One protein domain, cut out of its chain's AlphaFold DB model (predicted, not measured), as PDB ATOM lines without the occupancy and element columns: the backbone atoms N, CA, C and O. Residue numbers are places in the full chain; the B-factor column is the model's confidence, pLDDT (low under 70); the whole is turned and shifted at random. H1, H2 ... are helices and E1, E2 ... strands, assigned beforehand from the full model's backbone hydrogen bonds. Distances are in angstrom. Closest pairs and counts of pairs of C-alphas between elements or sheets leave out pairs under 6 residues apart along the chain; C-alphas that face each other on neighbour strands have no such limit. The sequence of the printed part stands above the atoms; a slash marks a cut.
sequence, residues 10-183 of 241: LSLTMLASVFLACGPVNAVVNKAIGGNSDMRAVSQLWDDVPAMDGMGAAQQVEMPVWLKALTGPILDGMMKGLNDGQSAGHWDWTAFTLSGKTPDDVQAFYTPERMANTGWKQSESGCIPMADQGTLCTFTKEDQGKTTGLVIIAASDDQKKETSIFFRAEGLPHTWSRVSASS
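AT A GLANCE: This is residues 10 to 183 of the 241 residues of an uncharacterized protein of Anaerolineae bacterium (UniProt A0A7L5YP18). One twisted sheet of six strands makes the body; the short helices H4 and H5 cover part of one face of the sheet, while the longer H3 and the final H6 only graze the sheet. An arm, residues 10 to 25 with H1, sticks out from this body and makes the length. The printed part has 174 residues, with six named helices and six named strands that follow each other along the chain as H1 H2 E1 H3 E2 H4 H5 E3 E4 E5 E6 H6; the class is mixed, helices and strands. The mixed sheet runs E1 E2 E6 E5 E4 E3. The whole is compact, with a radius of gyration of the C-alphas of 17.9 A, and elongated, spanning 65 by 40 by 30 A.

HOW THE PARTS SIT: H1, residues 10 to 19, stands free. H2, residues 24 to 32, touches H3, residues 65 to 82, through residues 68 to 76 of H3 alone; the closest C-alphas are those of Ala 32 and Gly 72, 6.5 A. E1, residues 39 to 41, H3 and E2, residues 91 to 99, form a strand-helix-strand unit, two parallel neighbour strands with a helix between, its crossover left-handed; N 40 and O 91 are 2.8 A apart. H4, residues 103 to 109, is on the sheet at a height of 7.3 A, and H5, residues 112 to 116, is on the same face at 7.9 A. E3, residues 120 to 130, E4, residues 134 to 143, E5, residues 146 to 157, and E6, residues 162 to 172, form a meander, each strand the antiparallel neighbour of the one before. Within hydrogen-bond range are N 128 and O 136, 2.8 A, N 148 and O 141, 2.7 A, N 164 and O 155, 2.8 A, and, between E2 and E6, N 98 and O 163, 2.8 A. Every O i to N i+4 pair is within range in H2, H4 and H5; the counts are 12 of 14 in H3, 2 of 6 in H1, with 2 of 7 O i to N i+3 pairs, and 1 of 4 in H6, residues 176 to 183, with 3 of 5.

IN THESE COORDINATES: H1 begins at C-alpha 10, (127.947, 165.849, 160.788), and is 15.8 A long. H3 is 24.3 A long, with a kink of 44 degrees near residue 72. E5, 35.4 A, begins at C-alpha 146, (185.883, 185.497, 150.146). E3 bends by 78 degrees at residue 124. H6 ends at C-alpha 183, (170.710, 189.099, 134.119).

THE WHOLE: The C-alphas of Leu 10 and Gln 144, the two farthest apart, are 66.8 A apart. The printed part has no cut. The link from E1 to H3, residues 42 to 64, is long. The mean pLDDT of the printed part is 75.2; residues 10 to 39, 60 to 64, 70 to 90 and 172 to 183 are under 70.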
ATOM      1  N   LEU A  10     127.425 164.495 160.563       63.00
ATOM      2  CA  LEU A  10     127.947 165.849 160.788       63.00
ATOM      3  C   LEU A  10     129.105 165.903 161.800       63.00
ATOM      4  O   LEU A  10     130.004 166.727 161.641       63.00
ATOM      5  N   SER A  11     129.131 165.022 162.809       62.38
ATOM      6  CA  SER A  11     130.259 164.978 163.751       62.38
ATOM      7  C   SER A  11     131.493 164.296 163.149       62.38
ATOM      8  O   SER A  11     132.616 164.723 163.421       62.38
ATOM      9  N   LEU A  12     131.308 163.301 162.269       60.25
ATOM     10  CA  LEU A  12     132.419 162.593 161.627       60.25
ATOM     11  C   LEU A  12     133.195 163.480 160.636       60.25
ATOM     12  O   LEU A  12     134.423 163.423 160.596       60.25
ATOM     13  N   THR A  13     132.511 164.333 159.864       61.97
ATOM     14  CA  THR A  13     133.173 165.268 158.932       61.97
ATOM     15  C   THR A  13     133.912 166.395 159.648       61.97
ATOM     16  O   THR A  13     134.964 166.825 159.168       61.97
ATOM     17  N   MET A  14     133.423 166.845 160.810       60.34
ATOM     18  CA  MET A  14     134.113 167.870 161.598       60.34
ATOM     19  C   MET A  14     135.351 167.315 162.323       60.34
ATOM     20  O   MET A  14     136.353 168.012 162.458       60.34
ATOM     21  N   LEU A  15     135.330 166.039 162.730       55.56
ATOM     22  CA  LEU A  15     136.490 165.406 163.364       55.56
ATOM     23  C   LEU A  15     137.624 165.137 162.359       55.56
ATOM     24  O   LEU A  15     138.794 165.270 162.705       55.56
ATOM     25  N   ALA A  16     137.297 164.824 161.101       57.53
ATOM     26  CA  ALA A  16     138.292 164.567 160.056       57.53
ATOM     27  C   ALA A  16     139.078 165.822 159.621       57.53
ATOM     28  O   ALA A  16     140.220 165.710 159.174       57.53
ATOM     29  N   SER A  17     138.510 167.021 159.778       57.66
ATOM     30  CA  SER A  17     139.156 168.275 159.362       57.66
ATOM     31  C   SER A  17     140.238 168.758 160.341       57.66
ATOM     32  O   SER A  17     141.161 169.455 159.925       57.66
ATOM     33  N   VAL A  18     140.202 168.330 161.609       57.62
ATOM     34  CA  VAL A  18     141.213 168.699 162.621       57.62
ATOM     35  C   VAL A  18     142.528 167.922 162.436       57.62
ATOM     36  O   VAL A  18     143.601 168.451 162.715       57.62
ATOM     37  N   PHE A  19     142.489 166.701 161.890       54.31
ATOM     38  CA  PHE A  19     143.698 165.883 161.692       54.31
ATOM     39  C   PHE A  19     144.518 166.261 160.449       54.31
ATOM     40  O   PHE A  19     145.719 165.998 160.405       54.31
ATOM     41  N   LEU A  20     143.912 166.918 159.456       53.16
ATOM     42  CA  LEU A  20     144.615 167.379 158.250       53.16
ATOM     43  C   LEU A  20     145.402 168.684 158.462       53.16
ATOM     44  O   LEU A  20     146.287 168.992 157.667       53.16
ATOM     45  N   ALA A  21     145.131 169.424 159.541       50.81
ATOM     46  CA  ALA A  21     145.761 170.717 159.806       50.81
ATOM     47  C   ALA A  21     147.138 170.636 160.503       50.81
ATOM     48  O   ALA A  21     147.883 171.609 160.457       50.81
ATOM     49  N   CYS A  22     147.520 169.500 161.110       48.34
ATOM     50  CA  CYS A  22     148.708 169.442 161.985       48.34
ATOM     51  C   CYS A  22     149.927 168.650 161.463       48.34
ATOM     52  O   CYS A  22     150.947 168.631 162.142       48.34
ATOM     53  N   GLY A  23     149.873 167.988 160.300       55.59
ATOM     54  CA  GLY A  23     150.906 166.999 159.926       55.59
ATOM     55  C   GLY A  23     151.840 167.386 158.770       55.59
ATOM     56  O   GLY A  23     153.039 167.569 158.978       55.59
ATOM     57  N   PRO A  24     151.341 167.476 157.524       47.94
ATOM     58  CA  PRO A  24     152.219 167.506 156.351       47.94
ATOM     59  C   PRO A  24     152.666 168.912 155.927       47.94
ATOM     60  O   PRO A  24     153.716 169.051 155.303       47.94
ATOM     61  N   VAL A  25     151.917 169.963 156.281       50.72
ATOM     62  CA  VAL A  25     152.252 171.337 155.865       50.72
ATOM     63  C   VAL A  25     153.509 171.833 156.583       50.72
ATOM     64  O   VAL A  25     154.398 172.378 155.939       50.72
ATOM     65  N   ASN A  26     153.662 171.537 157.879       48.09
ATOM     66  CA  ASN A  26     154.879 171.873 158.627       48.09
ATOM     67  C   ASN A  26     156.116 171.140 158.097       48.09
ATOM     68  O   ASN A  26     157.186 171.732 158.024       48.09
ATOM     69  N   ALA A  27     155.990 169.879 157.675       51.78
ATOM     70  CA  ALA A  27     157.121 169.129 157.130       51.78
ATOM     71  C   ALA A  27     157.593 169.686 155.775       51.78
ATOM     72  O   ALA A  27     158.794 169.769 155.525       51.78
ATOM     73  N   VAL A  28     156.662 170.103 154.910       49.16
ATOM     74  CA  VAL A  28     156.987 170.700 153.604       49.16
ATOM     75  C   VAL A  28     157.529 172.121 153.763       49.16
ATOM     76  O   VAL A  28     158.523 172.457 153.128       49.16
ATOM     77  N   VAL A  29     156.947 172.928 154.655       49.44
ATOM     78  CA  VAL A  29     157.419 174.293 154.945       49.44
ATOM     79  C   VAL A  29     158.791 174.275 155.624       49.44
ATOM     80  O   VAL A  29     159.668 175.035 155.232       49.44
ATOM     81  N   ASN A  30     159.040 173.357 156.564       46.22
ATOM     82  CA  ASN A  30     160.359 173.219 157.190       46.22
ATOM     83  C   ASN A  30     161.420 172.732 156.194       46.22
ATOM     84  O   ASN A  30     162.577 173.134 156.279       46.22
ATOM     85  N   LYS A  31     161.046 171.910 155.208       49.53
ATOM     86  CA  LYS A  31     161.967 171.448 154.162       49.53
ATOM     87  C   LYS A  31     162.254 172.519 153.101       49.53
ATOM     88  O   LYS A  31     163.363 172.554 152.580       49.53
ATOM     89  N   ALA A  32     161.289 173.395 152.816       46.91
ATOM     90  CA  ALA A  32     161.404 174.483 151.840       46.91
ATOM     91  C   ALA A  32     162.183 175.711 152.348       46.91
ATOM     92  O   ALA A  32     162.432 176.630 151.586       46.91
ATOM     93  N   ILE A  33     162.557 175.756 153.631       50.09
ATOM     94  CA  ILE A  33     163.300 176.888 154.221       50.09
ATOM     95  C   ILE A  33     164.580 176.383 154.911       50.09
ATOM     96  O   ILE A  33     165.099 176.996 155.831       50.09
ATOM     97  N   GLY A  34     165.121 175.243 154.466       47.03
ATOM     98  CA  GLY A  34     166.440 174.794 154.922       47.03
ATOM     99  C   GLY A  34     166.460 174.052 156.262       47.03
ATOM    100  O   GLY A  34     167.481 174.044 156.938       47.03
ATOM    101  N   GLY A  35     165.388 173.346 156.634       44.81
ATOM    102  CA  GLY A  35     165.346 172.456 157.806       44.81
ATOM    103  C   GLY A  35     166.236 171.205 157.722       44.81
ATOM    104  O   GLY A  35     166.002 170.251 158.459       44.81
ATOM    105  N   ASN A  36     167.234 171.181 156.834       44.41
ATOM    106  CA  ASN A  36     168.248 170.136 156.769       44.41
ATOM    107  C   ASN A  36     169.592 170.727 157.247       44.41
ATOM    108  O   ASN A  36     170.307 171.377 156.495       44.41
ATOM    109  N   SER A  37     169.851 170.540 158.543       50.16
ATOM    110  CA  SER A  37     171.147 170.484 159.251       50.16
ATOM    111  C   SER A  37     172.184 171.624 159.235       50.16
ATOM    112  O   SER A  37     173.001 171.608 160.150       50.16
ATOM    113  N   ASP A  38     172.172 172.618 158.338       58.91
ATOM    114  CA  ASP A  38     173.326 173.549 158.212       58.91
ATOM    115  C   ASP A  38     173.050 175.035 158.519       58.91
ATOM    116  O   ASP A  38     173.911 175.889 158.292       58.91
ATOM    117  N   MET A  39     171.872 175.364 159.064       64.56
ATOM    118  CA  MET A  39     171.567 176.718 159.548       64.56
ATOM    119  C   MET A  39     171.915 176.857 161.029       64.56
ATOM    120  O   MET A  39     171.313 176.206 161.886       64.56
ATOM    121  N   ARG A  40     172.842 177.756 161.348       70.50
ATOM    122  CA  ARG A  40     173.223 178.078 162.720       70.50
ATOM    123  C   ARG A  40     172.590 179.403 163.134       70.50
ATOM    124  O   ARG A  40     172.810 180.441 162.519       70.50
ATOM    125  N   ALA A  41     171.796 179.365 164.200       79.38
ATOM    126  CA  ALA A  41     171.329 180.585 164.844       79.38
ATOM    127  C   ALA A  41     172.494 181.216 165.621       79.38
ATOM    128  O   ALA A  41     173.105 180.552 166.465       79.38
ATOM    129  N   VAL A  42     172.797 182.486 165.359       83.31
ATOM    130  CA  VAL A  42     173.793 183.251 166.121       83.31
ATOM    131  C   VAL A  42     173.100 184.154 167.143       83.31
ATOM    132  O   VAL A  42     172.075 184.780 166.871       83.31
ATOM    133  N   SER A  43     173.647 184.192 168.360       83.56
ATOM    134  CA  SER A  43     173.058 184.895 169.510       83.56
ATOM    135  C   SER A  43     173.283 186.408 169.496       83.56
ATOM    136  O   SER A  43     172.743 187.116 170.346       83.56
ATOM    137  N   GLN A  44     174.117 186.897 168.584       86.25
ATOM    138  CA  GLN A  44     174.478 188.301 168.437       86.25
ATOM    139  C   GLN A  44     174.620 188.624 166.953       86.25
ATOM    140  O   GLN A  44     174.949 187.750 166.151       86.25
ATOM    141  N   LEU A  45     174.349 189.879 166.604       90.31
ATOM    142  CA  LEU A  45     174.623 190.405 165.275       90.31
ATOM    143  C   LEU A  45     176.144 190.431 165.048       90.31
ATOM    144  O   LEU A  45     176.895 190.647 165.998       90.31
ATOM    145  N   TRP A  46     176.598 190.199 163.817       91.94
ATOM    146  CA  TRP A  46     178.021 190.299 163.482       91.94
ATOM    147  C   TRP A  46     178.539 191.724 163.713       91.94
ATOM    148  O   TRP A  46     177.848 192.693 163.402       91.94
ATOM    149  N   ASP A  47     179.772 191.843 164.211       93.38
ATOM    150  CA  ASP A  47     180.377 193.122 164.619       93.38
ATOM    151  C   ASP A  47     180.509 194.143 163.474       93.38
ATOM    152  O   ASP A  47     180.651 195.345 163.704       93.38
ATOM    153  N   ASP A  48     180.475 193.678 162.227       93.94
ATOM    154  CA  ASP A  48     180.568 194.498 161.024       93.94
ATOM    155  C   ASP A  48     179.206 194.866 160.416       93.94
ATOM    156  O   ASP A  48     179.161 195.576 159.407       93.94
ATOM    157  N   VAL A  49     178.096 194.424 161.009       95.38
ATOM    158  CA  VAL A  49     176.746 194.845 160.629       95.38
ATOM    159  C   VAL A  49     176.244 195.852 161.667       95.38
ATOM    160  O   VAL A  49     176.068 195.500 162.832       95.38
ATOM    161  N   PRO A  50     175.982 197.115 161.283       95.56
ATOM    162  CA  PRO A  50     175.491 198.124 162.213       95.56
ATOM    163  C   PRO A  50     174.182 197.690 162.886       95.56
ATOM    164  O   PRO A  50     173.193 197.408 162.207       95.56
ATOM    165  N   ALA A  51     174.155 197.679 164.217       94.94
ATOM    166  CA  ALA A  51     172.941 197.414 164.979       94.94
ATOM    167  C   ALA A  51     172.033 198.654 165.003       94.94
ATOM    168  O   ALA A  51     172.501 199.777 165.208       94.94
ATOM    169  N   MET A  52     170.729 198.453 164.809       94.88
ATOM    170  CA  MET A  52     169.731 199.499 165.042       94.88
ATOM    171  C   MET A  52     169.483 199.681 166.537       94.88
ATOM    172  O   MET A  52     169.584 198.741 167.325       94.88
ATOM    173  N   ASP A  53     169.076 200.891 166.913       94.00
ATOM    174  CA  ASP A  53     168.588 201.146 168.262       94.00
ATOM    175  C   ASP A  53     167.374 200.255 168.583       94.00
ATOM    176  O   ASP A  53     166.487 200.059 167.746       94.00
ATOM    177  N   GLY A  54     167.359 199.696 169.792       89.19
ATOM    178  CA  GLY A  54     166.369 198.711 170.228       89.19
ATOM    179  C   GLY A  54     166.672 197.254 169.849       89.19
ATOM    180  O   GLY A  54     165.940 196.369 170.288       89.19
ATOM    181  N   MET A  55     167.744 196.964 169.096       88.81
ATOM    182  CA  MET A  55     168.217 195.585 168.906       88.81
ATOM    183  C   MET A  55     168.878 195.091 170.199       88.81
ATOM    184  O   MET A  55     170.058 195.324 170.445       88.81
ATOM    185  N   GLY A  56     168.078 194.460 171.059       79.06
ATOM    186  CA  GLY A  56     168.543 193.833 172.295       79.06
ATOM    187  C   GLY A  56     169.199 192.469 172.054       79.06
ATOM    188  O   GLY A  56     169.977 192.280 171.123       79.06
ATOM    189  N   ALA A  57     168.874 191.486 172.895       75.31
ATOM    190  CA  ALA A  57     169.318 190.113 172.671       75.31
ATOM    191  C   ALA A  57     168.690 189.548 171.389       75.31
ATOM    192  O   ALA A  57     167.484 189.711 171.173       75.31
ATOM    193  N   ALA A  58     169.496 188.862 170.573       74.69
ATOM    194  CA  ALA A  58     168.967 188.122 169.440       74.69
ATOM    195  C   ALA A  58     167.944 187.120 169.949       74.69
ATOM    196  O   ALA A  58     168.210 186.329 170.861       74.69
ATOM    197  N   GLN A  59     166.765 187.159 169.356       74.06
ATOM    198  CA  GLN A  59     165.742 186.198 169.673       74.06
ATOM    199  C   GLN A  59     165.899 185.055 168.678       74.06
ATOM    200  O   GLN A  59     165.895 185.267 167.466       74.06
ATOM    201  N   GLN A  60     166.003 183.819 169.172       64.75
ATOM    202  CA  GLN A  60     165.779 182.638 168.333       64.75
ATOM    203  C   GLN A  60     164.275 182.507 168.059       64.75
ATOM    204  O   GLN A  60     163.631 181.526 168.418       64.75
ATOM    205  N   VAL A  61     163.690 183.561 167.496       62.00
ATOM    206  CA  VAL A  61     162.300 183.576 167.077       62.00
ATOM    207  C   VAL A  61     162.254 182.831 165.765       62.00
ATOM    208  O   VAL A  61     162.863 183.233 164.771       62.00
ATOM    209  N   GLU A  62     161.523 181.722 165.767       64.88
ATOM    210  CA  GLU A  62     161.111 181.123 164.514       64.88
ATOM    211  C   GLU A  62     160.346 182.159 163.698       64.88
ATOM    212  O   GLU A  62     159.378 182.764 164.163       64.88
ATOM    213  N   MET A  63     160.780 182.328 162.454       65.81
ATOM    214  CA  MET A  63     160.119 183.185 161.486       65.81
ATOM    215  C   MET A  63     158.617 182.824 161.433       65.81
ATOM    216  O   MET A  63     158.287 181.635 161.304       65.81
ATOM    217  N   PRO A  64     157.691 183.792 161.575       65.38
ATOM    218  CA  PRO A  64     156.267 183.486 161.602       65.38
ATOM    219  C   PRO A  64     155.839 182.826 160.287       65.38
ATOM    220  O   PRO A  64     156.389 183.112 159.226       65.38
ATOM    221  N   VAL A  65     154.859 181.919 160.347       72.62
ATOM    222  CA  VAL A  65     154.474 181.045 159.215       72.62
ATOM    223  C   VAL A  65     154.138 181.832 157.945       72.62
ATOM    224  O   VAL A  65     154.480 181.409 156.844       72.62
ATOM    225  N   TRP A  66     153.504 182.995 158.086       70.06
ATOM    226  CA  TRP A  66     153.180 183.849 156.945       70.06
ATOM    227  C   TRP A  66     154.445 184.427 156.290       70.06
ATOM    228  O   TRP A  66     154.562 184.422 155.067       70.06
ATOM    229  N   LEU A  67     155.430 184.842 157.092       70.94
ATOM    230  CA  LEU A  67     156.697 185.364 156.594       70.94
ATOM    231  C   LEU A  67     157.535 184.249 155.967       70.94
ATOM    232  O   LEU A  67     158.123 184.455 154.911       70.94
ATOM    233  N   LYS A  68     157.502 183.044 156.548       73.00
ATOM    234  CA  LYS A  68     158.032 181.813 155.942       73.00
ATOM    235  C   LYS A  68     157.417 181.558 154.557       73.00
ATOM    236  O   LYS A  68     158.140 181.260 153.615       73.00
ATOM    237  N   ALA A  69     156.101 181.716 154.403       73.00
ATOM    238  CA  ALA A  69     155.422 181.508 153.122       73.00
ATOM    239  C   ALA A  69     155.784 182.569 152.065       73.00
ATOM    240  O   ALA A  69     155.927 182.230 150.892       73.00
ATOM    241  N   LEU A  70     155.953 183.832 152.470       69.75
ATOM    242  CA  LEU A  70     156.333 184.923 151.562       69.75
ATOM    243  C   LEU A  70     157.804 184.864 151.152       69.75
ATOM    244  O   LEU A  70     158.139 185.070 149.987       69.75
ATOM    245  N   THR A  71     158.685 184.602 152.113       68.31
ATOM    246  CA  THR A  71     160.131 184.595 151.880       68.31
ATOM    247  C   THR A  71     160.604 183.269 151.312       68.31
ATOM    248  O   THR A  71     161.601 183.265 150.604       68.31
ATOM    249  N   GLY A  72     159.882 182.166 151.536       69.56
ATOM    250  CA  GLY A  72     160.245 180.825 151.076       69.56
ATOM    251  C   GLY A  72     160.653 180.782 149.601       69.56
ATOM    252  O   GLY A  72     161.792 180.424 149.333       69.56
ATOM    253  N   PRO A  73     159.817 181.219 148.640       69.75
ATOM    254  CA  PRO A  73     160.173 181.213 147.217       69.75
ATOM    255  C   PRO A  73     161.368 182.110 146.861       69.75
ATOM    256  O   PRO A  73     162.158 181.761 145.986       69.75
ATOM    257  N   ILE A  74     161.501 183.261 147.530       68.44
ATOM    258  CA  ILE A  74     162.599 184.215 147.311       68.44
ATOM    259  C   ILE A  74     163.905 183.599 147.808       68.44
ATOM    260  O   ILE A  74     164.890 183.547 147.076       68.44
ATOM    261  N   LEU A  75     163.885 183.076 149.031       68.88
ATOM    262  CA  LEU A  75     165.009 182.400 149.652       68.88
ATOM    263  C   LEU A  75     165.377 181.144 148.864       68.88
ATOM    264  O   LEU A  75     166.550 180.968 148.582       68.88
ATOM    265  N   ASP A  76     164.418 180.333 148.423       66.75
ATOM    266  CA  ASP A  76     164.664 179.160 147.575       66.75
ATOM    267  C   ASP A  76     165.298 179.533 146.232       66.75
ATOM    268  O   ASP A  76     166.198 178.840 145.755       66.75
ATOM    269  N   GLY A  77     164.831 180.619 145.610       67.06
ATOM    270  CA  GLY A  77     165.403 181.149 144.378       67.06
ATOM    271  C   GLY A  77     166.845 181.606 144.578       67.06
ATOM    272  O   GLY A  77     167.718 181.237 143.793       67.06
ATOM    273  N   MET A  78     167.114 182.333 145.667       65.31
ATOM    274  CA  MET A  78     168.473 182.714 146.053       65.31
ATOM    275  C   MET A  78     169.326 181.470 146.328       65.31
ATOM    276  O   MET A  78     170.389 181.330 145.749       65.31
ATOM    277  N   MET A  79     168.840 180.513 147.117       61.59
ATOM    278  CA  MET A  79     169.555 179.285 147.486       61.59
ATOM    279  C   MET A  79     169.940 178.424 146.286       61.59
ATOM    280  O   MET A  79     171.061 177.931 146.204       61.59
ATOM    281  N   LYS A  80     169.009 178.232 145.347       62.78
ATOM    282  CA  LYS A  80     169.260 177.458 144.124       62.78
ATOM    283  C   LYS A  80     170.174 178.203 143.161       62.78
ATOM    284  O   LYS A  80     170.959 177.562 142.471       62.78
ATOM    285  N   GLY A  81     170.066 179.530 143.123       55.94
ATOM    286  CA  GLY A  81     170.933 180.382 142.323       55.94
ATOM    287  C   GLY A  81     172.372 180.354 142.822       55.94
ATOM    288  O   GLY A  81     173.264 180.051 142.045       55.94
ATOM    289  N   LEU A  82     172.589 180.603 144.116       55.47
ATOM    290  CA  LEU A  82     173.906 180.886 144.699       55.47
ATOM    291  C   LEU A  82     174.897 179.719 144.645       55.47
ATOM    292  O   LEU A  82     176.084 179.934 144.875       55.47
ATOM    293  N   ASN A  83     174.439 178.505 144.336       53.97
ATOM    294  CA  ASN A  83     175.267 177.319 144.500       53.97
ATOM    295  C   ASN A  83     175.228 176.323 143.333       53.97
ATOM    296  O   ASN A  83     175.515 175.148 143.539       53.97
ATOM    297  N   ASP A  84     174.840 176.748 142.122       57.72
ATOM    298  CA  ASP A  84     174.771 175.891 140.916       57.72
ATOM    299  C   ASP A  84     174.007 174.558 141.139       57.72
ATOM    300  O   ASP A  84     174.270 173.537 140.500       57.72
ATOM    301  N   GLY A  85     173.049 174.544 142.076       52.59
ATOM    302  CA  GLY A  85     172.307 173.346 142.482       52.59
ATOM    303  C   GLY A  85     172.978 172.444 143.534       52.59
ATOM    304  O   GLY A  85     172.421 171.393 143.850       52.59
ATOM    305  N   GLN A  86     174.126 172.821 144.104       49.12
ATOM    306  CA  GLN A  86     174.728 172.161 145.271       49.12
ATOM    307  C   GLN A  86     174.116 172.661 146.591       49.12
ATOM    308  O   GLN A  86     173.542 173.749 146.658       49.12
ATOM    309  N   SER A  87     174.228 171.871 147.667       54.28
ATOM    310  CA  SER A  87     173.786 172.274 149.012       54.28
ATOM    311  C   SER A  87     174.502 173.545 149.437       54.28
ATOM    312  O   SER A  87     175.722 173.535 149.594       54.28
ATOM    313  N   ALA A  88     173.741 174.633 149.548       54.91
ATOM    314  CA  ALA A  88     174.231 175.933 149.975       54.91
ATOM    315  C   ALA A  88     175.073 175.816 151.257       54.91
ATOM    316  O   ALA A  88     174.771 174.956 152.085       54.91
ATOM    317  N   GLY A  89     176.128 176.627 151.383       58.84
ATOM    318  CA  GLY A  89     177.152 176.490 152.427       58.84
ATOM    319  C   GLY A  89     176.625 176.672 153.856       58.84
ATOM    320  O   GLY A  89     175.427 176.687 154.102       58.84
ATOM    321  N   HIS A  90     177.512 176.814 154.843       65.69
ATOM    322  CA  HIS A  90     177.073 177.124 156.208       65.69
ATOM    323  C   HIS A  90     176.394 178.496 156.260       65.69
ATOM    324  O   HIS A  90     176.982 179.502 155.861       65.69
ATOM    325  N   TRP A  91     175.165 178.519 156.778       72.81
ATOM    326  CA  TRP A  91     174.365 179.730 156.910       72.81
ATOM    327  C   TRP A  91     174.255 180.124 158.366       72.81
ATOM    328  O   TRP A  91     173.717 179.367 159.176       72.81
ATOM    329  N   ASP A  92     174.670 181.342 158.672       82.31
ATOM    330  CA  ASP A  92     174.415 181.944 159.968       82.31
ATOM    331  C   ASP A  92     173.211 182.896 159.841       82.31
ATOM    332  O   ASP A  92     173.108 183.692 158.898       82.31
ATOM    333  N   TRP A  93     172.272 182.805 160.781       86.19
ATOM    334  CA  TRP A  93     171.109 183.691 160.835       86.19
ATOM    335  C   TRP A  93     170.855 184.204 162.246       86.19
ATOM    336  O   TRP A  93     171.181 183.552 163.240       86.19
ATOM    337  N   THR A  94     170.241 185.376 162.337       88.44
ATOM    338  CA  THR A  94     169.806 185.954 163.608       88.44
ATOM    339  C   THR A  94     168.565 186.806 163.404       88.44
ATOM    340  O   THR A  94     168.307 187.278 162.292       88.44
ATOM    341  N   ALA A  95     167.766 186.969 164.452       90.19
ATOM    342  CA  ALA A  95     166.526 187.720 164.388       90.19
ATOM    343  C   ALA A  95     166.353 188.618 165.610       90.19
ATOM    344  O   ALA A  95     166.727 188.269 166.732       90.19
ATOM    345  N   PHE A  96     165.752 189.777 165.379       90.75
ATOM    346  CA  PHE A  96     165.443 190.761 166.405       90.75
ATOM    347  C   PHE A  96     164.020 191.259 166.219       90.75
ATOM    348  O   PHE A  96     163.502 191.309 165.104       90.75
ATOM    349  N   THR A  97     163.411 191.678 167.317       90.69
ATOM    350  CA  THR A  97     162.101 192.316 167.315       90.69
ATOM    351  C   THR A  97     162.272 193.738 167.818       90.69
ATOM    352  O   THR A  97     162.815 193.945 168.902       90.69
ATOM    353  N   LEU A  98     161.837 194.710 167.021       90.44
ATOM    354  CA  LEU A  98     161.885 196.129 167.348       90.44
ATOM    355  C   LEU A  98     160.476 196.661 167.593       90.44
ATOM    356  O   LEU A  98     159.626 196.640 166.700       90.44
ATOM    357  N   SER A  99     160.239 197.195 168.786       90.75
ATOM    358  CA  SER A  99     158.995 197.894 169.109       90.75
ATOM    359  C   SER A  99     159.054 199.340 168.609       90.75
ATOM    360  O   SER A  99     160.058 200.030 168.786       90.75
ATOM    361  N   GLY A 100     157.974 199.817 167.985       89.88
ATOM    362  CA  GLY A 100     157.876 201.208 167.519       89.88
ATOM    363  C   GLY A 100     158.757 201.558 166.313       89.88
ATOM    364  O   GLY A 100     158.944 202.737 166.024       89.88
ATOM    365  N   LYS A 101     159.299 200.551 165.620       93.25
ATOM    366  CA  LYS A 101     159.966 200.696 164.320       93.25
ATOM    367  C   LYS A 101     159.114 200.067 163.232       93.25
ATOM    368  O   LYS A 101     158.362 199.131 163.504       93.25
ATOM    369  N   THR A 102     159.271 200.563 162.017       93.56
ATOM    370  CA  THR A 102     158.635 200.081 160.790       93.56
ATOM    371  C   THR A 102     159.678 199.481 159.839       93.56
ATOM    372  O   THR A 102     160.870 199.766 159.979       93.56
ATOM    373  N   PRO A 103     159.273 198.680 158.841       93.62
ATOM    374  CA  PRO A 103     160.159 198.245 157.765       93.62
ATOM    375  C   PRO A 103     160.841 199.416 157.041       93.62
ATOM    376  O   PRO A 103     162.025 199.324 156.723       93.62
ATOM    377  N   ASP A 104     160.148 200.542 156.867       94.31
ATOM    378  CA  ASP A 104     160.717 201.753 156.261       94.31
ATOM    379  C   ASP A 104     161.853 202.340 157.111       94.31
ATOM    380  O   ASP A 104     162.872 202.768 156.568       94.31
ATOM    381  N   ASP A 105     161.739 202.294 158.444       95.25
ATOM    382  CA  ASP A 105     162.828 202.700 159.341       95.25
ATOM    383  C   ASP A 105     164.068 201.816 159.157       95.25
ATOM    384  O   ASP A 105     165.198 202.301 159.236       95.25
ATOM    385  N   VAL A 106     163.874 200.519 158.896       95.06
ATOM    386  CA  VAL A 106     164.972 199.578 158.625       95.06
ATOM    387  C   VAL A 106     165.645 199.911 157.298       95.06
ATOM    388  O   VAL A 106     166.872 200.010 157.239       95.06
ATOM    389  N   GLN A 107     164.859 200.152 156.248       95.44
ATOM    390  CA  GLN A 107     165.368 200.562 154.940       95.44
ATOM    391  C   GLN A 107     166.127 201.893 155.006       95.44
ATOM    392  O   GLN A 107     167.198 202.024 154.414       95.44
ATOM    393  N   ALA A 108     165.602 202.872 155.744       96.12
ATOM    394  CA  ALA A 108     166.243 204.169 155.936       96.12
ATOM    395  C   ALA A 108     167.515 204.078 156.793       96.12
ATOM    396  O   ALA A 108     168.422 204.900 156.648       96.12
ATOM    397  N   PHE A 109     167.601 203.095 157.691       96.88
ATOM    398  CA  PHE A 109     168.785 202.886 158.514       96.88
ATOM    399  C   PHE A 109     169.926 202.235 157.727       96.88
ATOM    400  O   PHE A 109     171.053 202.738 157.762       96.88
ATOM    401  N   TYR A 110     169.649 201.142 157.010       96.31
ATOM    402  CA  TYR A 110     170.643 200.375 156.254       96.31
ATOM    403  C   TYR A 110     170.931 200.994 154.882       96.31
ATOM    404  O   TYR A 110     170.733 200.376 153.838       96.31
ATOM    405  N   THR A 111     171.423 202.234 154.873       96.44
ATOM    406  CA  THR A 111     171.815 202.905 153.628       96.44
ATOM    407  C   THR A 111     173.131 202.346 153.073       96.44
ATOM    408  O   THR A 111     173.956 201.823 153.836       96.44
ATOM    409  N   PRO A 112     173.381 202.495 151.759       95.94
ATOM    410  CA  PRO A 112     174.650 202.105 151.148       95.94
ATOM    411  C   PRO A 112     175.856 202.757 151.824       95.94
ATOM    412  O   PRO A 112     176.853 202.088 152.069       95.94
ATOM    413  N   GLU A 113     175.762 204.038 152.181       96.81
ATOM    414  CA  GLU A 113     176.850 204.790 152.810       96.81
ATOM    415  C   GLU A 113     177.158 204.263 154.212       96.81
ATOM    416  O   GLU A 113     178.325 204.101 154.570       96.81
ATOM    417  N   ARG A 114     176.125 203.957 155.012       96.38
ATOM    418  CA  ARG A 114     176.315 203.392 156.355       96.38
ATOM    419  C   ARG A 114     176.988 202.025 156.276       96.38
ATOM    420  O   ARG A 114     177.915 201.767 157.038       96.38
ATOM    421  N   MET A 115     176.521 201.177 155.366       97.25
ATOM    422  CA  MET A 115     177.028 199.816 155.187       97.25
ATOM    423  C   MET A 115     178.446 199.801 154.597       97.25
ATOM    424  O   MET A 115     179.293 199.019 155.033       97.25
ATOM    425  N   ALA A 116     178.759 200.731 153.692       96.69
ATOM    426  CA  ALA A 116     180.092 200.868 153.113       96.69
ATOM    427  C   ALA A 116     181.169 201.157 154.166       96.69
ATOM    428  O   ALA A 116     182.292 200.668 154.036       96.69
ATOM    429  N   ASN A 117     180.827 201.870 155.246       96.81
ATOM    430  CA  ASN A 117     181.761 202.169 156.336       96.81
ATOM    431  C   ASN A 117     182.261 200.920 157.083       96.81
ATOM    432  O   ASN A 117     183.308 200.982 157.723       96.81
ATOM    433  N   THR A 118     181.554 199.789 156.994       95.50
ATOM    434  CA  THR A 118     181.969 198.502 157.582       95.50
ATOM    435  C   THR A 118     182.355 197.456 156.525       95.50
ATOM    436  O   THR A 118     182.532 196.269 156.825       95.50
ATOM    437  N   GLY A 119     182.553 197.901 155.278       95.19
ATOM    438  CA  GLY A 119     183.019 197.083 154.156       95.19
ATOM    439  C   GLY A 119     181.912 196.408 153.343       95.19
ATOM    440  O   GLY A 119     182.221 195.665 152.413       95.19
ATOM    441  N   TRP A 120     180.640 196.666 153.653       95.94
ATOM    442  CA  TRP A 120     179.508 196.136 152.897       95.94
ATOM    443  C   TRP A 120     179.158 197.045 151.718       95.94
ATOM    444  O   TRP A 120     178.883 198.230 151.870       95.94
ATOM    445  N   LYS A 121     179.118 196.475 150.521       95.38
ATOM    446  CA  LYS A 121     178.667 197.119 149.289       95.38
ATOM    447  C   LYS A 121     177.202 196.767 149.062       95.38
ATOM    448  O   LYS A 121     176.790 195.629 149.283       95.38
ATOM    449  N   GLN A 122     176.403 197.730 148.618       92.44
ATOM    450  CA  GLN A 122     175.031 197.442 148.213       92.44
ATOM    451  C   GLN A 122     175.042 196.498 147.004       92.44
ATOM    452  O   GLN A 122     175.835 196.683 146.078       92.44
ATOM    453  N   SER A 123     174.185 195.480 147.024       86.75
ATOM    454  CA  SER A 123     173.970 194.648 145.841       86.75
ATOM    455  C   SER A 123     173.192 195.434 144.770       86.75
ATOM    456  O   SER A 123     172.594 196.470 145.061       86.75
ATOM    457  N   GLU A 124     173.124 194.922 143.542       80.00
ATOM    458  CA  GLU A 124     172.349 195.560 142.464       80.00
ATOM    459  C   GLU A 124     170.858 195.735 142.800       80.00
ATOM    460  O   GLU A 124     170.239 196.694 142.345       80.00
ATOM    461  N   SER A 125     170.277 194.842 143.610       78.81
ATOM    462  CA  SER A 125     168.872 194.930 144.030       78.81
ATOM    463  C   SER A 125     168.634 195.952 145.141       78.81
ATOM    464  O   SER A 125     167.516 196.435 145.292       78.81
ATOM    465  N   GLY A 126     169.661 196.287 145.924       86.75
ATOM    466  CA  GLY A 126     169.538 197.217 147.038       86.75
ATOM    467  C   GLY A 126     168.478 196.818 148.069       86.75
ATOM    468  O   GLY A 126     168.404 195.651 148.466       86.75
ATOM    469  N   CYS A 127     167.718 197.815 148.534       90.56
ATOM    470  CA  CYS A 127     166.550 197.628 149.394       90.56
ATOM    471  C   CYS A 127     165.274 197.706 148.558       90.56
ATOM    472  O   CYS A 127     165.015 198.728 147.919       90.56
ATOM    473  N   ILE A 128     164.477 196.644 148.587       90.31
ATOM    474  CA  ILE A 128     163.230 196.521 147.839       90.31
ATOM    475  C   ILE A 128     162.079 196.371 148.840       90.31
ATOM    476  O   ILE A 128     162.138 195.473 149.687       90.31
ATOM    477  N   PRO A 129     161.018 197.191 148.747       88.31
ATOM    478  CA  PRO A 129     159.816 196.979 149.545       88.31
ATOM    479  C   PRO A 129     159.165 195.634 149.185       88.31
ATOM    480  O   PRO A 129     158.998 195.289 148.013       88.31
ATOM    481  N   MET A 130     158.799 194.860 150.203       82.62
ATOM    482  CA  MET A 130     158.122 193.572 150.086       82.62
ATOM    483  C   MET A 130     156.645 193.729 150.439       82.62
ATOM    484  O   MET A 130     156.287 193.710 151.618       82.62
ATOM    485  N   ALA A 131     155.784 193.826 149.421       78.88
ATOM    486  CA  ALA A 131     154.355 194.102 149.608       78.88
ATOM    487  C   ALA A 131     154.126 195.289 150.576       78.88
ATOM    488  O   ALA A 131     155.019 196.107 150.784       78.88
ATOM    489  N   ASP A 132     152.944 195.397 151.180       74.31
ATOM    490  CA  ASP A 132     152.606 196.534 152.048       74.31
ATOM    491  C   ASP A 132     153.187 196.419 153.474       74.31
ATOM    492  O   ASP A 132     152.867 197.233 154.337       74.31
ATOM    493  N   GLN A 133     153.985 195.383 153.773       80.38
ATOM    494  CA  GLN A 133     154.312 195.008 155.160       80.38
ATOM    495  C   GLN A 133     155.783 194.671 155.417       80.38
ATOM    496  O   GLN A 133     156.117 194.235 156.523       80.38
ATOM    497  N   GLY A 134     156.677 194.855 154.447       89.00
ATOM    498  CA  GLY A 134     158.080 194.528 154.655       89.00
ATOM    499  C   GLY A 134     159.052 195.213 153.712       89.00
ATOM    500  O   GLY A 134     158.674 195.908 152.774       89.00
ATOM    501  N   THR A 135     160.334 194.985 153.959       93.44
ATOM    502  CA  THR A 135     161.438 195.404 153.095       93.44
ATOM    503  C   THR A 135     162.529 194.340 153.110       93.44
ATOM    504  O   THR A 135     162.719 193.636 154.108       93.44
ATOM    505  N   LEU A 136     163.239 194.211 151.995       92.38
ATOM    506  CA  LEU A 136     164.366 193.306 151.821       92.38
ATOM    507  C   LEU A 136     165.559 194.103 151.321       92.38
ATOM    508  O   LEU A 136     165.533 194.623 150.212       92.38
ATOM    509  N   CYS A 137     166.613 194.165 152.125       94.19
ATOM    510  CA  CYS A 137     167.878 194.787 151.770       94.19
ATOM    511  C   CYS A 137     168.955 193.731 151.557       94.19
ATOM    512  O   CYS A 137     169.034 192.741 152.285       94.19
ATOM    513  N   THR A 138     169.808 193.952 150.561       92.94
ATOM    514  CA  THR A 138     170.867 193.011 150.191       92.94
ATOM    515  C   THR A 138     172.204 193.716 150.016       92.94
ATOM    516  O   THR A 138     172.310 194.728 149.321       92.94
ATOM    517  N   PHE A 139     173.236 193.144 150.629       94.38
ATOM    518  CA  PHE A 139     174.600 193.658 150.612       94.38
ATOM    519  C   PHE A 139     175.594 192.530 150.351       94.38
ATOM    520  O   PHE A 139     175.302 191.359 150.591       94.38
ATOM    521  N   THR A 140     176.782 192.881 149.878       92.62
ATOM    522  CA  THR A 140     177.909 191.961 149.742       92.62
ATOM    523  C   THR A 140     179.169 192.572 150.328       92.62
ATOM    524  O   THR A 140     179.385 193.777 150.262       92.62
ATOM    525  N   LYS A 141     180.029 191.749 150.907       92.94
ATOM    526  CA  LYS A 141     181.332 192.153 151.428       92.94
ATOM    527  C   LYS A 141     182.396 191.243 150.853       92.94
ATOM    528  O   LYS A 141     182.165 190.053 150.686       92.94
ATOM    529  N   GLU A 142     183.554 191.793 150.525       91.25
ATOM    530  CA  GLU A 142     184.708 191.010 150.088       91.25
ATOM    531  C   GLU A 142     185.789 191.138 151.153       91.25
ATOM    532  O   GLU A 142     186.239 192.245 151.442       91.25
ATOM    533  N   ASP A 143     186.193 190.013 151.735       86.44
ATOM    534  CA  ASP A 143     187.261 189.959 152.725       86.44
ATOM    535  C   ASP A 143     188.143 188.732 152.481       86.44
ATOM    536  O   ASP A 143     187.655 187.619 152.299       86.44
ATOM    537  N   GLN A 144     189.460 188.939 152.413       87.06
ATOM    538  CA  GLN A 144     190.457 187.884 152.164       87.06
ATOM    539  C   GLN A 144     190.139 186.967 150.960       87.06
ATOM    540  O   GLN A 144     190.373 185.759 150.997       87.06
ATOM    541  N   GLY A 145     189.587 187.532 149.882       83.00
ATOM    542  CA  GLY A 145     189.211 186.776 148.679       83.00
ATOM    543  C   GLY A 145     187.946 185.923 148.828       83.00
ATOM    544  O   GLY A 145     187.630 185.144 147.929       83.00
ATOM    545  N   LYS A 146     187.212 186.069 149.937       83.31
ATOM    546  CA  LYS A 146     185.883 185.497 150.146       83.31
ATOM    547  C   LYS A 146     184.840 186.587 149.970       83.31
ATOM    548  O   LYS A 146     184.954 187.664 150.553       83.31
ATOM    549  N   THR A 147     183.816 186.305 149.179       84.62
ATOM    550  CA  THR A 147     182.635 187.162 149.106       84.62
ATOM    551  C   THR A 147     181.668 186.699 150.186       84.62
ATOM    552  O   THR A 147     181.533 185.509 150.410       84.62
ATOM    553  N   THR A 148     181.011 187.611 150.887       87.00
ATOM    554  CA  THR A 148     179.954 187.306 151.851       87.00
ATOM    555  C   THR A 148     178.700 188.053 151.434       87.00
ATOM    556  O   THR A 148     178.773 189.255 151.192       87.00
ATOM    557  N   GLY A 149     177.567 187.372 151.304       89.12
ATOM    558  CA  GLY A 149     176.264 187.997 151.084       89.12
ATOM    559  C   GLY A 149     175.559 188.245 152.412       89.12
ATOM    560  O   GLY A 149     175.590 187.377 153.277       89.12
ATOM    561  N   LEU A 150     174.916 189.401 152.564       91.38
ATOM    562  CA  LEU A 150     174.041 189.737 153.684       91.38
ATOM    563  C   LEU A 150     172.644 190.049 153.159       91.38
ATOM    564  O   LEU A 150     172.473 190.906 152.290       91.38
ATOM    565  N   VAL A 151     171.645 189.378 153.722       91.44
ATOM    566  CA  VAL A 151     170.228 189.657 153.486       91.44
ATOM    567  C   VAL A 151     169.614 190.142 154.788       91.44
ATOM    568  O   VAL A 151     169.758 189.491 155.823       91.44
ATOM    569  N   ILE A 152     168.926 191.278 154.721       93.69
ATOM    570  CA  ILE A 152     168.174 191.867 155.826       93.69
ATOM    571  C   ILE A 152     166.713 191.896 155.405       93.69
ATOM    572  O   ILE A 152     166.373 192.520 154.403       93.69
ATOM    573  N   ILE A 153     165.853 191.219 156.156       91.94
ATOM    574  CA  ILE A 153     164.411 191.194 155.910       91.94
ATOM    575  C   ILE A 153     163.744 191.829 157.113       91.94
ATOM    576  O   ILE A 153     163.901 191.325 158.221       91.94
ATOM    577  N   ALA A 154     162.992 192.900 156.905       93.12
ATOM    578  CA  ALA A 154     162.158 193.485 157.942       93.12
ATOM    579  C   ALA A 154     160.688 193.337 157.582       93.12
ATOM    580  O   ALA A 154     160.297 193.564 156.440       93.12
ATOM    581  N   ALA A 155     159.886 192.948 158.565       90.88
ATOM    582  CA  ALA A 155     158.467 192.705 158.399       90.88
ATOM    583  C   ALA A 155     157.699 193.196 159.626       90.88
ATOM    584  O   ALA A 155     158.075 192.885 160.760       90.88
ATOM    585  N   SER A 156     156.618 193.933 159.394       89.06
ATOM    586  CA  SER A 156     155.694 194.348 160.448       89.06
ATOM    587  C   SER A 156     154.830 193.172 160.899       89.06
ATOM    588  O   SER A 156     154.275 192.443 160.081       89.06
ATOM    589  N   ASP A 157     154.653 193.022 162.206       83.19
ATOM    590  CA  ASP A 157     153.568 192.251 162.803       83.19
ATOM    591  C   ASP A 157     152.457 193.230 163.199       83.19
ATOM    592  O   ASP A 157     152.540 193.930 164.213       83.19
ATOM    593  N   ASP A 158     151.399 193.296 162.390       77.44
ATOM    594  CA  ASP A 158     150.274 194.203 162.631       77.44
ATOM    595  C   ASP A 158     149.529 193.922 163.937       77.44
ATOM    596  O   ASP A 158     148.885 194.837 164.467       77.44
ATOM    597  N   GLN A 159     149.597 192.686 164.444       77.00
ATOM    598  CA  GLN A 159     148.943 192.288 165.687       77.00
ATOM    599  C   GLN A 159     149.752 192.754 166.894       77.00
ATOM    600  O   GLN A 159     149.178 193.242 167.864       77.00
ATOM    601  N   LYS A 160     151.081 192.632 166.821       80.25
ATOM    602  CA  LYS A 160     151.985 192.995 167.920       80.25
ATOM    603  C   LYS A 160     152.492 194.432 167.855       80.25
ATOM    604  O   LYS A 160     152.992 194.931 168.855       80.25
ATOM    605  N   LYS A 161     152.327 195.114 166.716       83.69
ATOM    606  CA  LYS A 161     152.908 196.442 166.438       83.69
ATOM    607  C   LYS A 161     154.427 196.456 166.619       83.69
ATOM    608  O   LYS A 161     155.014 197.419 167.113       83.69
ATOM    609  N   GLU A 162     155.051 195.368 166.191       87.31
ATOM    610  CA  GLU A 162     156.491 195.148 166.255       87.31
ATOM    611  C   GLU A 162     157.023 194.859 164.857       87.31
ATOM    612  O   GLU A 162     156.333 194.253 164.041       87.31
ATOM    613  N   THR A 163     158.264 195.249 164.588       88.44
ATOM    614  CA  THR A 163     158.962 194.863 163.362       88.44
ATOM    615  C   THR A 163     159.942 193.749 163.682       88.44
ATOM    616  O   THR A 163     160.834 193.914 164.512       88.44
ATOM    617  N   SER A 164     159.785 192.609 163.018       87.25
ATOM    618  CA  SER A 164     160.766 191.528 163.065       87.25
ATOM    619  C   SER A 164     161.811 191.758 161.983       87.25
ATOM    620  O   SER A 164     161.454 191.968 160.824       87.25
ATOM    621  N   ILE A 165     163.085 191.713 162.357       89.00
ATOM    622  CA  ILE A 165     164.218 191.888 161.451       89.00
ATOM    623  C   ILE A 165     165.048 190.618 161.474       89.00
ATOM    624  O   ILE A 165     165.509 190.193 162.530       89.00
ATOM    625  N   PHE A 166     165.249 190.037 160.301       87.00
ATOM    626  CA  PHE A 166     166.018 188.823 160.092       87.00
ATOM    627  C   PHE A 166     167.276 189.168 159.321       87.00
ATOM    628  O   PHE A 166     167.208 189.804 158.269       87.00
ATOM    629  N   PHE A 167     168.409 188.707 159.829       85.69
ATOM    630  CA  PHE A 167     169.690 188.825 159.166       85.69
ATOM    631  C   PHE A 167     170.184 187.451 158.766       85.69
ATOM    632  O   PHE A 167     170.067 186.483 159.523       85.69
ATOM    633  N   ARG A 168     170.774 187.388 157.581       82.19
ATOM    634  CA  ARG A 168     171.342 186.166 157.035       82.19
ATOM    635  C   ARG A 168     172.655 186.476 156.345       82.19
ATOM    636  O   ARG A 168     172.652 187.299 155.434       82.19
ATOM    637  N   ALA A 169     173.725 185.794 156.745       80.69
ATOM    638  CA  ALA A 169     175.036 185.914 156.120       80.69
ATOM    639  C   ALA A 169     175.491 184.578 155.507       80.69
ATOM    640  O   ALA A 169     175.290 183.519 156.106       80.69
ATOM    641  N   GLU A 170     176.112 184.631 154.326       78.38
ATOM    642  CA  GLU A 170     176.722 183.470 153.655       78.38
ATOM    643  C   GLU A 170     178.065 183.825 153.049       78.38
ATOM    644  O   GLU A 170     178.162 184.833 152.356       78.38
ATOM    645  N   GLY A 171     179.064 182.958 153.210       70.25
ATOM    646  CA  GLY A 171     180.268 182.998 152.385       70.25
ATOM    647  C   GLY A 171     179.974 182.518 150.960       70.25
ATOM    648  O   GLY A 171     179.864 181.321 150.720       70.25
ATOM    649  N   LEU A 172     179.891 183.449 150.015       61.38
ATOM    650  CA  LEU A 172     179.730 183.202 148.589       61.38
ATOM    651  C   LEU A 172     181.067 182.877 147.903       61.38
ATOM    652  O   LEU A 172     182.092 183.523 148.169       61.38
ATOM    653  N   PRO A 173     181.077 181.934 146.946       57.28
ATOM    654  CA  PRO A 173     182.209 181.776 146.049       57.28
ATOM    655  C   PRO A 173     182.384 183.037 145.180       57.28
ATOM    656  O   PRO A 173     181.425 183.664 144.730       57.28
ATOM    657  N   HIS A 174     183.640 183.389 144.905       49.19
ATOM    658  CA  HIS A 174     184.099 184.585 144.177       49.19
ATOM    659  C   HIS A 174     183.573 184.739 142.728       49.19
ATOM    660  O   HIS A 174     183.928 185.691 142.030       49.19
ATOM    661  N   THR A 175     182.758 183.809 142.227       48.28
ATOM    662  CA  THR A 175     182.244 183.791 140.849       48.28
ATOM    663  C   THR A 175     180.916 184.542 140.675       48.28
ATOM    664  O   THR A 175     180.579 184.905 139.547       48.28
ATOM    665  N   TRP A 176     180.190 184.843 141.759       44.72
ATOM    666  CA  TRP A 176     178.812 185.354 141.688       44.72
ATOM    667  C   TRP A 176     178.680 186.827 141.266       44.72
ATOM    668  O   TRP A 176     177.730 187.177 140.565       44.72
ATOM    669  N   SER A 177     179.653 187.691 141.591       47.34
ATOM    670  CA  SER A 177     179.590 189.139 141.301       47.34
ATOM    671  C   SER A 177     179.441 189.486 139.806       47.34
ATOM    672  O   SER A 177     179.161 190.630 139.470       47.34
ATOM    673  N   ARG A 178     179.620 188.515 138.894       45.19
ATOM    674  CA  ARG A 178     179.448 188.683 137.439       45.19
ATOM    675  C   ARG A 178     178.068 188.284 136.900       45.19
ATOM    676  O   ARG A 178     177.720 188.720 135.807       45.19
ATOM    677  N   VAL A 179     177.300 187.457 137.609       47.00
ATOM    678  CA  VAL A 179     176.040 186.893 137.081       47.00
ATOM    679  C   VAL A 179     174.872 187.868 137.252       47.00
ATOM    680  O   VAL A 179     174.045 187.986 136.347       47.00
ATOM    681  N   SER A 180     174.852 188.642 138.340       46.84
ATOM    682  CA  SER A 180     173.865 189.711 138.568       46.84
ATOM    683  C   SER A 180     173.874 190.728 137.417       46.84
ATOM    684  O   SER A 180     172.842 190.934 136.771       46.84
ATOM    685  N   ALA A 181     175.075 191.176 137.028       44.03
ATOM    686  CA  ALA A 181     175.297 192.109 135.924       44.03
ATOM    687  C   ALA A 181     174.829 191.577 134.552       44.03
ATOM    688  O   ALA A 181     174.460 192.352 133.675       44.03
ATOM    689  N   SER A 182     174.810 190.252 134.351       40.28
ATOM    690  CA  SER A 182     174.385 189.626 133.087       40.28
ATOM    691  C   SER A 182     172.864 189.443 132.977       40.28
ATOM    692  O   SER A 182     172.327 189.325 131.868       40.28
ATOM    693  N   SER A 183     172.151 189.381 134.104       42.28
ATOM    694  CA  SER A 183     170.710 189.099 134.119       42.28
ATOM    695  C   SER A 183     169.871 190.306 133.672       42.28
ATOM    696  O   SER A 183     168.896 190.152 132.930       42.28
TER     697      SER A 183